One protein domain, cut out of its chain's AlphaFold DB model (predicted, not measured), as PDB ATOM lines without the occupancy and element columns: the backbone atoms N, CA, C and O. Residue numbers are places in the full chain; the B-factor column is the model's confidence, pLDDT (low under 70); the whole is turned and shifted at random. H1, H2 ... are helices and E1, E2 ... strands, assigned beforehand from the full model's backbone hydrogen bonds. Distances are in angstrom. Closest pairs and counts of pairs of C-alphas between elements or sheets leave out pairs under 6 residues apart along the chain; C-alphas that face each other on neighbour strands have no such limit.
ATOM      1  N   LEU A   3     135.398 167.941 126.002       88.50
ATOM      2  CA  LEU A   3     133.975 167.739 125.783       88.50
ATOM      3  C   LEU A   3     133.475 168.717 124.719       88.50
ATOM      4  O   LEU A   3     133.996 169.827 124.593       88.50
ATOM      5  N   SER A   4     132.415 168.352 123.993       90.25
ATOM      6  CA  SER A   4     131.788 169.237 123.003       90.25
ATOM      7  C   SER A   4     130.268 169.314 123.144       90.25
ATOM      8  O   SER A   4     129.613 168.276 123.227       90.25
ATOM      9  N   ARG A   5     129.706 170.526 123.070       90.62
ATOM     10  CA  ARG A   5     128.256 170.784 122.997       90.62
ATOM     11  C   ARG A   5     127.958 171.707 121.809       90.62
ATOM     12  O   ARG A   5     128.755 172.585 121.480       90.62
ATOM     13  N   LEU A   6     126.830 171.489 121.135       89.06
ATOM     14  CA  LEU A   6     126.389 172.334 120.023       89.06
ATOM     15  C   LEU A   6     125.443 173.419 120.534       89.06
ATOM     16  O   LEU A   6     124.584 173.156 121.372       89.06
ATOM     17  N   ALA A   7     125.584 174.622 119.993       87.69
ATOM     18  CA  ALA A   7     124.739 175.763 120.299       87.69
ATOM     19  C   ALA A   7     124.442 176.572 119.034       87.69
ATOM     20  O   ALA A   7     125.156 176.484 118.032       87.69
ATOM     21  N   SER A   8     123.396 177.391 119.071       86.31
ATOM     22  CA  SER A   8     123.183 178.390 118.031       86.31
ATOM     23  C   SER A   8     124.161 179.552 118.219       86.31
ATOM     24  O   SER A   8     124.736 179.773 119.289       86.31
ATOM     25  N   ARG A   9     124.336 180.347 117.163       83.25
ATOM     26  CA  ARG A   9     125.137 181.574 117.231       83.25
ATOM     27  C   ARG A   9     124.596 182.581 118.255       83.25
ATOM     28  O   ARG A   9     125.367 183.390 118.763       83.25
ATOM     29  N   ASP A  10     123.308 182.521 118.569       86.94
ATOM     30  CA  ASP A  10     122.657 183.505 119.433       86.94
ATOM     31  C   ASP A  10     122.643 183.085 120.910       86.94
ATOM     32  O   ASP A  10     122.466 183.938 121.775       86.94
ATOM     33  N   ASN A  11     122.867 181.800 121.221       90.25
ATOM     34  CA  ASN A  11     122.786 181.285 122.593       90.25
ATOM     35  C   ASN A  11     124.057 180.594 123.115       90.25
ATOM     36  O   ASN A  11     124.061 180.155 124.260       90.25
ATOM     37  N   TYR A  12     125.143 180.515 122.338       89.50
ATOM     38  CA  TYR A  12     126.350 179.772 122.737       89.50
ATOM     39  C   TYR A  12     126.953 180.189 124.088       89.50
ATOM     40  O   TYR A  12     127.506 179.348 124.785       89.50
ATOM     41  N   ARG A  13     126.826 181.464 124.483       90.25
ATOM     42  CA  ARG A  13     127.255 181.937 125.812       90.25
ATOM     43  C   ARG A  13     126.388 181.398 126.937       90.25
ATOM     44  O   ARG A  13     126.917 180.947 127.939       90.25
ATOM     45  N   LYS A  14     125.072 181.381 126.734       91.06
ATOM     46  CA  LYS A  14     124.140 180.798 127.696       91.06
ATOM     47  C   LYS A  14     124.408 179.302 127.870       91.06
ATOM     48  O   LYS A  14     124.471 178.820 128.989       91.06
ATOM     49  N   VAL A  15     124.660 178.597 126.768       91.69
ATOM     50  CA  VAL A  15     125.010 177.170 126.804       91.69
ATOM     51  C   VAL A  15     126.343 176.925 127.528       91.69
ATOM     52  O   VAL A  15     126.471 175.929 128.233       91.69
ATOM     53  N   GLU A  16     127.332 177.813 127.381       92.44
ATOM     54  CA  GLU A  16     128.577 177.765 128.166       92.44
ATOM     55  C   GLU A  16     128.300 177.932 129.671       92.44
ATOM     56  O   GLU A  16     128.780 177.124 130.462       92.44
ATOM     57  N   GLU A  17     127.497 178.923 130.063       91.88
ATOM     58  CA  GLU A  17     127.139 179.181 131.468       91.88
ATOM     59  C   GLU A  17     126.337 178.029 132.099       91.88
ATOM     60  O   GLU A  17     126.633 177.612 133.219       91.88
ATOM     61  N   GLU A  18     125.360 177.474 131.375       92.88
ATOM     62  CA  GLU A  18     124.607 176.273 131.773       92.88
ATOM     63  C   GLU A  18     125.550 175.097 132.030       92.88
ATOM     64  O   GLU A  18     125.431 174.381 133.022       92.88
ATOM     65  N   TRP A  19     126.529 174.915 131.151       94.00
ATOM     66  CA  TRP A  19     127.437 173.788 131.247       94.00
ATOM     67  C   TRP A  19     128.444 173.940 132.391       94.00
ATOM     68  O   TRP A  19     128.746 172.972 133.088       94.00
ATOM     69  N   GLN A  20     128.909 175.163 132.642       93.56
ATOM     70  CA  GLN A  20     129.700 175.486 133.828       93.56
ATOM     71  C   GLN A  20     128.915 175.240 135.122       93.56
ATOM     72  O   GLN A  20     129.464 174.701 136.083       93.56
ATOM     73  N   TYR A  21     127.629 175.592 135.144       93.94
ATOM     74  CA  TYR A  21     126.733 175.330 136.269       93.94
ATOM     75  C   TYR A  21     126.574 173.828 136.539       93.94
ATOM     76  O   TYR A  21     126.778 173.389 137.671       93.94
ATOM     77  N   GLU A  22     126.292 173.041 135.495       93.69
ATOM     78  CA  GLU A  22     126.222 171.575 135.565       93.69
ATOM     79  C   GLU A  22     127.541 170.977 136.082       93.69
ATOM     80  O   GLU A  22     127.535 170.097 136.943       93.69
ATOM     81  N   PHE A  23     128.681 171.481 135.597       94.56
ATOM     82  CA  PHE A  23     130.005 171.025 136.015       94.56
ATOM     83  C   PHE A  23     130.270 171.278 137.500       94.56
ATOM     84  O   PHE A  23     130.690 170.362 138.205       94.56
ATOM     85  N   ILE A  24     129.997 172.491 137.994       94.94
ATOM     86  CA  ILE A  24     130.171 172.810 139.417       94.94
ATOM     87  C   ILE A  24     129.277 171.901 140.264       94.94
ATOM     88  O   ILE A  24     129.771 171.290 141.210       94.94
ATOM     89  N   TYR A  25     127.992 171.778 139.919       95.00
ATOM     90  CA  TYR A  25     127.066 170.902 140.640       95.00
ATOM     91  C   TYR A  25     127.591 169.463 140.701       95.00
ATOM     92  O   TYR A  25     127.646 168.865 141.776       95.00
ATOM     93  N   HIS A  26     128.046 168.928 139.565       93.81
ATOM     94  CA  HIS A  26     128.564 167.569 139.481       93.81
ATOM     95  C   HIS A  26     129.807 167.358 140.353       93.81
ATOM     96  O   HIS A  26     129.882 166.369 141.083       93.81
ATOM     97  N   VAL A  27     130.760 168.296 140.335       95.12
ATOM     98  CA  VAL A  27     131.960 168.218 141.183       95.12
ATOM     99  C   VAL A  27     131.581 168.257 142.664       95.12
ATOM    100  O   VAL A  27     132.078 167.439 143.435       95.12
ATOM    101  N   LEU A  28     130.679 169.158 143.065       95.56
ATOM    102  CA  LEU A  28     130.250 169.287 144.461       95.56
ATOM    103  C   LEU A  28     129.476 168.056 144.956       95.56
ATOM    104  O   LEU A  28     129.691 167.600 146.077       95.56
ATOM    105  N   SER A  29     128.619 167.488 144.112       94.62
ATOM    106  CA  SER A  29     127.941 166.221 144.398       94.62
ATOM    107  C   SER A  29     128.950 165.077 144.558       94.62
ATOM    108  O   SER A  29     128.874 164.310 145.517       94.62
ATOM    109  N   THR A  30     129.965 165.018 143.690       93.94
ATOM    110  CA  THR A  30     130.986 163.956 143.700       93.94
ATOM    111  C   THR A  30     131.865 163.986 144.954       93.94
ATOM    112  O   THR A  30     132.206 162.930 145.481       93.94
ATOM    113  N   ILE A  31     132.193 165.168 145.488       93.19
ATOM    114  CA  ILE A  31     132.943 165.288 146.756       93.19
ATOM    115  C   ILE A  31     132.088 165.063 148.008       93.19
ATOM    116  O   ILE A  31     132.596 165.180 149.122       93.19
ATOM    117  N   GLY A  32     130.803 164.746 147.845       92.38
ATOM    118  CA  GLY A  32     129.917 164.397 148.950       92.38
ATOM    119  C   GLY A  32     129.324 165.596 149.688       92.38
ATOM    120  O   GLY A  32     129.003 165.472 150.872       92.38
ATOM    121  N   ILE A  33     129.160 166.748 149.024       94.25
ATOM    122  CA  ILE A  33     128.318 167.813 149.584       94.25
ATOM    123  C   ILE A  33     126.880 167.273 149.703       94.25
ATOM    124  O   ILE A  33     126.361 166.756 148.713       94.25
ATOM    125  N   PRO A  34     126.232 167.389 150.880       94.44
ATOM    126  CA  PRO A  34     124.874 166.892 151.089       94.44
ATOM    127  C   PRO A  34     123.877 167.427 150.057       94.44
ATOM    128  O   PRO A  34     123.879 168.622 149.746       94.44
ATOM    129  N   GLU A  35     123.007 166.548 149.563       91.81
ATOM    130  CA  GLU A  35     122.022 166.864 148.523       91.81
ATOM    131  C   GLU A  35     121.080 167.991 148.962       91.81
ATOM    132  O   GLU A  35     120.829 168.905 148.186       91.81
ATOM    133  N   GLU A  36     120.698 168.042 150.241       92.62
ATOM    134  CA  GLU A  36     119.811 169.085 150.772       92.62
ATOM    135  C   GLU A  36     120.444 170.485 150.700       92.62
ATOM    136  O   GLU A  36     119.757 171.502 150.583       92.62
ATOM    137  N   ILE A  37     121.778 170.557 150.781       93.38
ATOM    138  CA  ILE A  37     122.523 171.810 150.611       93.38
ATOM    139  C   ILE A  37     122.589 172.173 149.131       93.38
ATOM    140  O   ILE A  37     122.434 173.347 148.781       93.38
ATOM    141  N   LEU A  38     122.829 171.181 148.269       93.19
ATOM    142  CA  LEU A  38     122.894 171.383 146.828       93.19
ATOM    143  C   LEU A  38     121.546 171.846 146.277       93.19
ATOM    144  O   LEU A  38     121.533 172.850 145.580       93.19
ATOM    145  N   GLU A  39     120.426 171.233 146.656       90.81
ATOM    146  CA  GLU A  39     119.071 171.659 146.268       90.81
ATOM    147  C   GLU A  39     118.766 173.107 146.688       90.81
ATOM    148  O   GLU A  39     118.176 173.879 145.934       90.81
ATOM    149  N   GLY A  40     119.226 173.527 147.873       89.12
ATOM    150  CA  GLY A  40     119.068 174.911 148.335       89.12
ATOM    151  C   GLY A  40     119.941 175.930 147.590       89.12
ATOM    152  O   GLY A  40     119.635 177.126 147.584       89.12
ATOM    153  N   CYS A  41     121.038 175.481 146.974       91.75
ATOM    154  CA  CYS A  41     121.979 176.335 146.248       91.75
ATOM    155  C   CYS A  41     121.790 176.275 144.726       91.75
ATOM    156  O   CYS A  41     122.129 177.233 144.042       91.75
ATOM    157  N   PHE A  42     121.271 175.178 144.189       93.19
ATOM    158  CA  PHE A  42     121.134 174.905 142.766       93.19
ATOM    159  C   PHE A  42     119.650 174.668 142.461       93.19
ATOM    160  O   PHE A  42     119.170 173.552 142.643       93.19
ATOM    161  N   PRO A  43     118.907 175.705 142.026       90.38
ATOM    162  CA  PRO A  43     117.481 175.571 141.744       90.38
ATOM    163  C   PRO A  43     117.213 174.544 140.636       90.38
ATOM    164  O   PRO A  43     117.963 174.460 139.656       90.38
ATOM    165  N   GLU A  44     116.109 173.806 140.773       86.75
ATOM    166  CA  GLU A  44     115.689 172.766 139.822       86.75
ATOM    167  C   GLU A  44     115.407 173.329 138.424       86.75
ATOM    168  O   GLU A  44     115.617 172.643 137.423       86.75
ATOM    169  N   GLU A  45     114.983 174.593 138.321       86.75
ATOM    170  CA  GLU A  45     114.738 175.239 137.028       86.75
ATOM    171  C   GLU A  45     116.034 175.661 136.303       86.75
ATOM    172  O   GLU A  45     115.976 176.210 135.201       86.75
ATOM    173  N   GLY A  46     117.206 175.393 136.893       87.00
ATOM    174  CA  GLY A  46     118.520 175.577 136.277       87.00
ATOM    175  C   GLY A  46     119.109 176.982 136.425       87.00
ATOM    176  O   GLY A  46     118.715 177.773 137.288       87.00
ATOM    177  N   ILE A  47     120.090 177.305 135.571       88.75
ATOM    178  CA  ILE A  47     120.878 178.547 135.677       88.75
ATOM    179  C   ILE A  47     120.021 179.819 135.582       88.75
ATOM    180  O   ILE A  47     120.352 180.823 136.209       88.75
ATOM    181  N   ASP A  48     118.898 179.783 134.859       88.50
ATOM    182  CA  ASP A  48     118.007 180.942 134.701       88.50
ATOM    183  C   ASP A  48     117.376 181.379 136.037       88.50
ATOM    184  O   ASP A  48     117.088 182.562 136.234       88.50
ATOM    185  N   SER A  49     117.219 180.445 136.980       90.31
ATOM    186  CA  SER A  49     116.747 180.703 138.346       90.31
ATOM    187  C   SER A  49     117.891 180.921 139.344       90.31
ATOM    188  O   SER A  49     117.658 181.198 140.528       90.31
ATOM    189  N   PHE A  50     119.152 180.819 138.915       90.62
ATOM    190  CA  PHE A  50     120.313 180.929 139.794       90.62
ATOM    191  C   PHE A  50     120.624 182.390 140.153       90.62
ATOM    192  O   PHE A  50     121.416 183.096 139.526       90.62
ATOM    193  N   THR A  51     119.968 182.860 141.210       91.81
ATOM    194  CA  THR A  51     120.093 184.232 141.706       91.81
ATOM    195  C   THR A  51     121.376 184.498 142.510       91.81
ATOM    196  O   THR A  51     122.112 183.604 142.928       91.81
ATOM    197  N   VAL A  52     121.620 185.780 142.814       90.00
ATOM    198  CA  VAL A  52     122.694 186.211 143.730       90.00
ATOM    199  C   VAL A  52     122.537 185.605 145.129       90.00
ATOM    200  O   VAL A  52     123.545 185.327 145.773       90.00
ATOM    201  N   HIS A  53     121.303 185.375 145.587       91.69
ATOM    202  CA  HIS A  53     121.043 184.741 146.879       91.69
ATOM    203  C   HIS A  53     121.611 183.317 146.911       91.69
ATOM    204  O   HIS A  53     122.389 182.992 147.802       91.69
ATOM    205  N   HIS A  54     121.337 182.520 145.876       93.00
ATOM    206  CA  HIS A  54     121.894 181.174 145.729       93.00
ATOM    207  C   HIS A  54     123.433 181.183 145.714       93.00
ATOM    208  O   HIS A  54     124.067 180.385 146.397       93.00
ATOM    209  N   LYS A  55     124.059 182.161 145.039       89.75
ATOM    210  CA  LYS A  55     125.527 182.345 145.067       89.75
ATOM    211  C   LYS A  55     126.076 182.688 146.458       89.75
ATOM    212  O   LYS A  55     127.229 182.379 146.762       89.75
ATOM    213  N   ILE A  56     125.314 183.407 147.282       91.56
ATOM    214  CA  ILE A  56     125.709 183.736 148.658       91.56
ATOM    215  C   ILE A  56     125.619 182.488 149.536       91.56
ATOM    216  O   ILE A  56     126.602 182.177 150.209       91.56
ATOM    217  N   GLU A  57     124.505 181.757 149.466       93.06
ATOM    218  CA  GLU A  57     124.311 180.500 150.197       93.06
ATOM    219  C   GLU A  57     125.380 179.474 149.823       93.06
ATOM    220  O   GLU A  57     126.056 178.947 150.705       93.06
ATOM    221  N   LEU A  58     125.638 179.294 148.524       93.38
ATOM    222  CA  LEU A  58     126.685 178.402 148.040       93.38
ATOM    223  C   LEU A  58     128.031 178.739 148.689       93.38
ATOM    224  O   LEU A  58     128.648 177.882 149.311       93.38
ATOM    225  N   ARG A  59     128.467 180.004 148.642       92.31
ATOM    226  CA  ARG A  59     129.733 180.422 149.274       92.31
ATOM    227  C   ARG A  59     129.751 180.198 150.784       92.31
ATOM    228  O   ARG A  59     130.796 179.841 151.328       92.31
ATOM    229  N   HIS A  60     128.627 180.414 151.464       93.25
ATOM    230  CA  HIS A  60     128.506 180.174 152.901       93.25
ATOM    231  C   HIS A  60     128.681 178.695 153.247       93.25
ATOM    232  O   HIS A  60     129.428 178.373 154.172       93.25
ATOM    233  N   TYR A  61     128.047 177.795 152.494       93.94
ATOM    234  CA  TYR A  61     128.208 176.357 152.691       93.94
ATOM    235  C   TYR A  61     129.591 175.866 152.283       93.94
ATOM    236  O   TYR A  61     130.217 175.168 153.071       93.94
ATOM    237  N   MET A  62     130.115 176.288 151.130       94.44
ATOM    238  CA  MET A  62     131.448 175.887 150.661       94.44
ATOM    239  C   MET A  62     132.538 176.211 151.687       94.44
ATOM    240  O   MET A  62     133.401 175.379 151.948       94.44
ATOM    241  N   LYS A  63     132.427 177.349 152.387       93.25
ATOM    242  CA  LYS A  63     133.341 177.699 153.482       93.25
ATOM    243  C   LYS A  63     133.323 176.700 154.647       93.25
ATOM    244  O   LYS A  63     134.338 176.547 155.312       93.25
ATOM    245  N   LYS A  64     132.190 176.051 154.938       93.00
ATOM    246  CA  LYS A  64     132.089 175.050 156.018       93.00
ATOM    247  C   LYS A  64     132.756 173.723 155.661       93.00
ATOM    248  O   LYS A  64     133.116 172.987 156.569       93.00
ATOM    249  N   PHE A  65     132.871 173.429 154.369       93.31
ATOM    250  CA  PHE A  65     133.483 172.211 153.835       93.31
ATOM    251  C   PHE A  65     134.906 172.458 153.311       93.31
ATOM    252  O   PHE A  65     135.434 171.626 152.584       93.31
ATOM    253  N   ASP A  66     135.495 173.624 153.613       94.88
ATOM    254  CA  ASP A  66     136.802 174.056 153.099       94.88
ATOM    255  C   ASP A  66     136.927 173.960 151.563       94.88
ATOM    256  O   ASP A  66     138.010 173.764 151.006       94.88
ATOM    257  N   VAL A  67     135.801 174.166 150.869       96.50
ATOM    258  CA  VAL A  67     135.715 174.230 149.409       96.50
ATOM    259  C   VAL A  67     135.847 175.679 148.953       96.50
ATOM    260  O   VAL A  67     135.191 176.585 149.471       96.50
ATOM    261  N   THR A  68     136.669 175.918 147.934       95.44
ATOM    262  CA  THR A  68     136.799 177.230 147.287       95.44
ATOM    263  C   THR A  68     136.584 177.097 145.787       95.44
ATOM    264  O   THR A  68     137.265 176.319 145.129       95.44
ATOM    265  N   ILE A  69     135.667 177.893 145.240       94.56
ATOM    266  CA  ILE A  69     135.419 177.995 143.798       94.56
ATOM    267  C   ILE A  69     135.960 179.348 143.333       94.56
ATOM    268  O   ILE A  69     135.581 180.387 143.878       94.56
ATOM    269  N   VAL A  70     136.865 179.334 142.357       93.06
ATOM    270  CA  VAL A  70     137.512 180.530 141.810       93.06
ATOM    271  C   VAL A  70     137.211 180.637 140.323       93.06
ATOM    272  O   VAL A  70     137.624 179.776 139.549       93.06
ATOM    273  N   ASP A  71     136.563 181.732 139.936       90.38
ATOM    274  CA  ASP A  71     136.406 182.118 138.536       90.38
ATOM    275  C   ASP A  71     137.656 182.886 138.075       90.38
ATOM    276  O   ASP A  71     138.060 183.883 138.685       90.38
ATOM    277  N   ASP A  72     138.274 182.444 136.984       85.75
ATOM    278  CA  ASP A  72     139.290 183.220 136.280       85.75
ATOM    279  C   ASP A  72     138.613 184.326 135.452       85.75
ATOM    280  O   ASP A  72     137.509 184.165 134.926       85.75
ATOM    281  N   ARG A  73     139.305 185.452 135.264       80.25
ATOM    282  CA  ARG A  73     138.845 186.584 134.440       80.25
ATOM    283  C   ARG A  73     138.538 186.183 132.999       80.25
ATOM    284  O   ARG A  73     137.804 186.886 132.309       80.25
ATOM    285  N   ASP A  74     139.116 185.075 132.556       82.31
ATOM    286  CA  ASP A  74     138.984 184.533 131.213       82.31
ATOM    287  C   ASP A  74     137.851 183.506 131.035       82.31
ATOM    288  O   ASP A  74     137.700 182.977 129.932       82.31
ATOM    289  N   GLY A  75     137.041 183.248 132.071       82.12
ATOM    290  CA  GLY A  75     135.940 182.273 132.032       82.12
ATOM    291  C   GLY A  75     136.371 180.838 132.348       82.12
ATOM    292  O   GLY A  75     135.684 179.891 131.975       82.12
ATOM    293  N   GLY A  76     137.528 180.668 132.990       92.56
ATOM    294  CA  GLY A  76     137.914 179.404 133.614       92.56
ATOM    295  C   GLY A  76     137.357 179.293 135.034       92.56
ATOM    296  O   GLY A  76     137.065 180.310 135.656       92.56
ATOM    297  N   ILE A  77     137.236 178.074 135.554       95.44
ATOM    298  CA  ILE A  77     136.800 177.796 136.929       95.44
ATOM    299  C   ILE A  77     137.802 176.834 137.557       95.44
ATOM    300  O   ILE A  77     138.220 175.867 136.925       95.44
ATOM    301  N   LYS A  78     138.186 177.075 138.807       95.88
ATOM    302  CA  LYS A  78     138.987 176.145 139.610       95.88
ATOM    303  C   LYS A  78     138.271 175.848 140.910       95.88
ATOM    304  O   LYS A  78     137.809 176.775 141.576       95.88
ATOM    305  N   ILE A  79     138.198 174.573 141.267       96.19
ATOM    306  CA  ILE A  79     137.581 174.111 142.508       96.19
ATOM    307  C   ILE A  79     138.675 173.491 143.369       96.19
ATOM    308  O   ILE A  79     139.407 172.607 142.918       96.19
ATOM    309  N   PHE A  80     138.778 173.983 144.599       96.25
ATOM    310  CA  PHE A  80     139.750 173.549 145.588       96.25
ATOM    311  C   PHE A  80     139.048 172.960 146.803       96.25
ATOM    312  O   PHE A  80     138.012 173.484 147.212       96.25
ATOM    313  N   VAL A  81     139.655 171.942 147.405       95.44
ATOM    314  CA  VAL A  81     139.299 171.400 148.724       95.44
ATOM    315  C   VAL A  81     140.560 171.444 149.568       95.44
ATOM    316  O   VAL A  81     141.600 170.982 149.114       95.44
ATOM    317  N   GLU A  82     140.509 172.063 150.747       92.88
ATOM    318  CA  GLU A  82     141.669 172.157 151.654       92.88
ATOM    319  C   GLU A  82     142.953 172.720 150.992       92.88
ATOM    320  O   GLU A  82     144.061 172.444 151.433       92.88
ATOM    321  N   GLN A  83     142.801 173.588 149.977       90.81
ATOM    322  CA  GLN A  83     143.859 174.188 149.130       90.81
ATOM    323  C   GLN A  83     144.375 173.326 147.966       90.81
ATOM    324  O   GLN A  83     145.075 173.864 147.104       90.81
ATOM    325  N   ASP A  84     143.973 172.062 147.864       94.62
ATOM    326  CA  ASP A  84     144.300 171.211 146.722       94.62
ATOM    327  C   ASP A  84     143.288 171.395 145.593       94.62
ATOM    328  O   ASP A  84     142.079 171.467 145.817       94.62
ATOM    329  N   ILE A  85     143.778 171.496 144.355       95.25
ATOM    330  CA  ILE A  85     142.914 171.595 143.178       95.25
ATOM    331  C   ILE A  85     142.318 170.222 142.866       95.25
ATOM    332  O   ILE A  85     143.043 169.260 142.625       95.25
ATOM    333  N   ILE A  86     140.990 170.142 142.838       95.62
ATOM    334  CA  ILE A  86     140.266 168.894 142.556       95.62
ATOM    335  C   ILE A  86     139.576 168.908 141.195       95.62
ATOM    336  O   ILE A  86     139.274 167.852 140.643       95.62
ATOM    337  N   ALA A  87     139.314 170.100 140.655       96.19
ATOM    338  CA  ALA A  87     138.695 170.265 139.354       96.19
ATOM    339  C   ALA A  87     139.081 171.600 138.707       96.19
ATOM    340  O   ALA A  87     139.227 172.628 139.377       96.19
ATOM    341  N   GLU A  88     139.215 171.586 137.386       95.62
ATOM    342  CA  GLU A  88     139.499 172.746 136.551       95.62
ATOM    343  C   GLU A  88     138.599 172.726 135.311       95.62
ATOM    344  O   GLU A  88     138.564 171.757 134.557       95.62
ATOM    345  N   TRP A  89     137.907 173.835 135.077       95.00
ATOM    346  CA  TRP A  89     137.267 174.174 133.816       95.00
ATOM    347  C   TRP A  89     138.122 175.219 133.113       95.00
ATOM    348  O   TRP A  89     138.303 176.327 133.625       95.00
ATOM    349  N   LYS A  90     138.633 174.921 131.923       92.81
ATOM    350  CA  LYS A  90     139.349 175.924 131.128       92.81
ATOM    351  C   LYS A  90     138.398 176.654 130.193       92.81
ATOM    352  O   LYS A  90     137.367 176.131 129.782       92.81
ATOM    353  N   LYS A  91     138.797 177.869 129.810       90.88
ATOM    354  CA  LYS A  91     138.085 178.701 128.833       90.88
ATOM    355  C   LYS A  91     137.705 177.893 127.589       90.88
ATOM    356  O   LYS A  91     138.578 177.306 126.940       90.88
ATOM    357  N   CYS A  92     136.422 177.917 127.235       91.81
ATOM    358  CA  CYS A  92     135.925 177.177 126.086       91.81
ATOM    359  C   CYS A  92     136.497 177.719 124.772       91.81
ATOM    360  O   CYS A  92     136.746 178.920 124.605       91.81
ATOM    361  N   LYS A  93     136.649 176.826 123.794       92.19
ATOM    362  CA  LYS A  93     136.904 177.197 122.398       92.19
ATOM    363  C   LYS A  93     135.593 177.145 121.625       92.19
ATOM    364  O   LYS A  93     134.845 176.179 121.735       92.19
ATOM    365  N   PHE A  94     135.353 178.162 120.806       91.19
ATOM    366  CA  PHE A  94     134.151 178.270 119.986       91.19
ATOM    367  C   PHE A  94     134.511 178.089 118.518       91.19
ATOM    368  O   PHE A  94     135.273 178.882 117.962       91.19
ATOM    369  N   VAL A  95     133.966 177.051 117.894       90.25
ATOM    370  CA  VAL A  95     134.204 176.732 116.486       90.25
ATOM    371  C   VAL A  95     132.899 176.911 115.724       90.25
ATOM    372  O   VAL A  95     131.931 176.195 115.962       90.25
ATOM    373  N   LEU A  96     132.862 177.872 114.801       88.75
ATOM    374  CA  LEU A  96     131.736 178.019 113.884       88.75
ATOM    375  C   LEU A  96     131.765 176.859 112.883       88.75
ATOM    376  O   LEU A  96     132.757 176.673 112.178       88.75
ATOM    377  N   LYS A  97     130.682 176.088 112.826       85.38
ATOM    378  CA  LYS A  97     130.501 174.983 111.888       85.38
ATOM    379  C   LYS A  97     129.311 175.252 110.977       85.38
ATOM    380  O   LYS A  97     128.338 175.898 111.365       85.38
ATOM    381  N   GLU A  98     129.418 174.741 109.758       83.25
ATOM    382  CA  GLU A  98     128.358 174.775 108.759       83.25
ATOM    383  C   GLU A  98     127.836 173.352 108.537       83.25
ATOM    384  O   GLU A  98     128.631 172.430 108.343       83.25
ATOM    385  N   ASP A  99     126.515 173.163 108.578       75.62
ATOM    386  CA  ASP A  99     125.895 171.927 108.098       75.62
ATOM    387  C   ASP A  99     125.432 172.125 106.645       75.62
ATOM    388  O   ASP A  99     124.417 172.789 106.398       75.62
ATOM    389  N   PRO A 100     126.142 171.546 105.658       65.50
ATOM    390  CA  PRO A 100     125.777 171.684 104.253       65.50
ATOM    391  C   PRO A 100     124.477 170.948 103.895       65.50
ATOM    392  O   PRO A 100     123.952 171.149 102.799       65.50
ATOM    393  N   LYS A 101     123.951 170.085 104.778       72.12
ATOM    394  CA  LYS A 101     122.717 169.319 104.546       72.12
ATOM    395  C   LYS A 101     121.458 170.077 104.971       72.12
ATOM    396  O   LYS A 101     120.357 169.657 104.612       72.12
ATOM    397  N   THR A 102     121.594 171.191 105.688       71.81
ATOM    398  CA  THR A 102     120.450 171.973 106.165       71.81
ATOM    399  C   THR A 102     119.838 172.798 105.031       71.81
ATOM    400  O   THR A 102     120.497 173.618 104.377       71.81
ATOM    401  N   VAL A 103     118.544 172.566 104.790       65.75
ATOM    402  CA  VAL A 103     117.759 173.230 103.735       65.75
ATOM    403  C   VAL A 103     117.494 174.697 104.082       65.75
ATOM    404  O   VAL A 103     117.530 175.541 103.189       65.75
ATOM    405  N   ASP A 104     117.286 175.008 105.365       67.25
ATOM    406  CA  ASP A 104     117.089 176.375 105.848       67.25
ATOM    407  C   ASP A 104     118.443 177.095 106.026       67.25
ATOM    408  O   ASP A 104     119.234 176.706 106.892       67.25
ATOM    409  N   PRO A 105     118.736 178.149 105.242       64.88
ATOM    410  CA  PRO A 105     119.997 178.872 105.335       64.88
ATOM    411  C   PRO A 105     120.211 179.582 106.679       64.88
ATOM    412  O   PRO A 105     121.359 179.849 107.028       64.88
ATOM    413  N   SER A 106     119.152 179.856 107.450       66.25
ATOM    414  CA  SER A 106     119.261 180.467 108.782       66.25
ATOM    415  C   SER A 106     119.774 179.494 109.852       66.25
ATOM    416  O   SER A 106     120.416 179.925 110.805       66.25
ATOM    417  N   GLN A 107     119.575 178.185 109.658       65.44
ATOM    418  CA  GLN A 107     120.043 177.128 110.565       65.44
ATOM    419  C   GLN A 107     121.300 176.404 110.071       65.44
ATOM    420  O   GLN A 107     121.730 175.415 110.660       65.44
ATOM    421  N   ARG A 108     121.919 176.885 108.987       73.75
ATOM    422  CA  ARG A 108     123.160 176.297 108.463       73.75
ATOM    423  C   ARG A 108     124.354 176.484 109.383       73.75
ATOM    424  O   ARG A 108     125.285 175.693 109.306       73.75
ATOM    425  N   LEU A 109     124.339 177.518 110.219       79.06
ATOM    426  CA  LEU A 109     125.465 177.902 111.060       79.06
ATOM    427  C   LEU A 109     125.179 177.576 112.524       79.06
ATOM    428  O   LEU A 109     124.217 178.078 113.103       79.06
ATOM    429  N   TYR A 110     126.058 176.788 113.132       84.44
ATOM    430  CA  TYR A 110     126.027 176.477 114.557       84.44
ATOM    431  C   TYR A 110     127.414 176.652 115.171       84.44
ATOM    432  O   TYR A 110     128.441 176.620 114.490       84.44
ATOM    433  N   MET A 111     127.439 176.876 116.475       89.50
ATOM    434  CA  MET A 111     128.655 176.995 117.264       89.50
ATOM    435  C   MET A 111     128.904 175.664 117.963       89.50
ATOM    436  O   MET A 111     128.086 175.207 118.759       89.50
ATOM    437  N   GLU A 112     130.038 175.038 117.684       91.31
ATOM    438  CA  GLU A 112     130.568 173.971 118.524       91.31
ATOM    439  C   GLU A 112     131.357 174.603 119.673       91.31
ATOM    440  O   GLU A 112     132.340 175.318 119.460       91.31
ATOM    441  N   ILE A 113     130.904 174.340 120.892       92.25
ATOM    442  CA  ILE A 113     131.556 174.740 122.132       92.25
ATOM    443  C   ILE A 113     132.410 173.563 122.581       92.25
ATOM    444  O   ILE A 113     131.882 172.477 122.809       92.25
ATOM    445  N   LYS A 114     133.718 173.773 122.712       93.38
ATOM    446  CA  LYS A 114     134.660 172.783 123.235       93.38
ATOM    447  C   LYS A 114     135.137 173.197 124.618       93.38
ATOM    448  O   LYS A 114     135.803 174.229 124.734       93.38
ATOM    449  N   ALA A 115     134.823 172.394 125.626       91.69
ATOM    450  CA  ALA A 115     135.293 172.570 126.993       91.69
ATOM    451  C   ALA A 115     136.477 171.630 127.251       91.69
ATOM    452  O   ALA A 115     136.408 170.444 126.929       91.69
ATOM    453  N   ASP A 116     137.564 172.157 127.814       91.94
ATOM    454  CA  ASP A 116     138.656 171.340 128.356       91.94
ATOM    455  C   ASP A 116     138.508 171.334 129.874       91.94
ATOM    456  O   ASP A 116     138.717 172.359 130.533       91.94
ATOM    457  N   VAL A 117     138.078 170.191 130.400       92.88
ATOM    458  CA  VAL A 117     137.821 169.987 131.824       92.88
ATOM    459  C   VAL A 117     138.798 168.973 132.387       92.88
ATOM    460  O   VAL A 117     139.205 168.030 131.708       92.88
ATOM    461  N   TRP A 118     139.180 169.146 133.637       94.31
ATOM    462  CA  TRP A 118     139.998 168.195 134.370       94.31
ATOM    463  C   TRP A 118     139.399 168.001 135.754       94.31
ATOM    464  O   TRP A 118     139.001 168.976 136.391       94.31
ATOM    465  N   THR A 119     139.335 166.757 136.217       93.06
ATOM    466  CA  THR A 119     138.968 166.428 137.592       93.06
ATOM    467  C   THR A 119     139.920 165.370 138.135       93.06
ATOM    468  O   THR A 119     140.427 164.542 137.380       93.06
ATOM    469  N   ILE A 120     140.150 165.366 139.447       91.50
ATOM    470  CA  ILE A 120     140.933 164.311 140.109       91.50
ATOM    471  C   ILE A 120     140.218 162.945 140.074       91.50
ATOM    472  O   ILE A 120     140.846 161.906 140.245       91.50
TER     473      ILE A 120
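This is residues 3 to 120 of the 128 residues of an uncharacterized protein of Flammeovirgaceae bacterium (UniProt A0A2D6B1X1). A curled antiparallel sheet of five strands wraps round one long helix, H1, which lies in the middle of the domain. The two shorter helices H2 and H3 pack on each other toward the end of the domain where H1 ends, while at the opposite end of the domain residues 101 to 106, between E4 and E5, stick out. You will read 118 printed residues with three named helices and five named strands, in the order E1 H1 H2 H3 E2 E3 E4 E5, a mixed class of helices and strands. Across the sheet the order is E1 E5 E4 E3 E2. The whole is elongated, 54 by 28 by 24 A, and only just loose, close to compact, with a radius of gyration of the C-alphas of 16.5 A.

Start with the longest strand, E4, residues 84 to 98: find C-alpha 84 at (144.300, 171.211, 146.722), from which it runs 41.3 A. Beside it are E5, residues 109 to 119, 31.9 A long, and E3, residues 77 to 81. The edge strands are E1, residues 3 to 8, beginning at C-alpha 3 at (133.975, 167.739, 125.783), and E2, residues 67 to 71. Look next for H1, residues 12 to 30: it runs 26.7 A from C-alpha 12 at (126.350, 179.772, 122.737). H2 is residues 35 to 41, and H3, residues 52 to 64, is 19.1 A long.

E2 E3 E4 E5 form a meander, each strand the antiparallel neighbour of the one before. Look for N 95 and O 112, 2.8 A apart, between E4 and E5; N 79 and O 87, 2.9 A, between E3 and E4; and N 70 and O 78, 2.8 A, between E2 and E3. E1 is antiparallel to E5 at 151 degrees, with N 5 and O 113 2.9 A apart. The twisted sheet curls round H1, which is on one face of it in two layers, a helix layer and a sheet layer; the closest C-alphas of H1 and E5 are those of Tyr 12 and Met 111, 6.6 A apart. With its residues 25 to 29 alone, H1 only just touches H2, with 3 pairs of C-alphas within 8 A, the closest those of Ser 29 and Glu 35 at 7.2 A. H2 and H3 form a helical hairpin and touch, C-alphas 41 and 54 being closest at 4.9 A, at a steep tilt of 43 degrees, opposite ways. H3 only grazes the sheet with residues 58 to 63, and H2 is not on it. In H1 and H2 every O i to N i+4 pair is within hydrogen-bond range; in H3, 8 of 9 are.

The two C-alphas farthest apart are those of Lys 64 and Val 103, 54.2 A. The printed part has no cut, and no link is long. The mean pLDDT of the printed part is 89.6; look for values under 70 at residue 100 and residues 103 to 107.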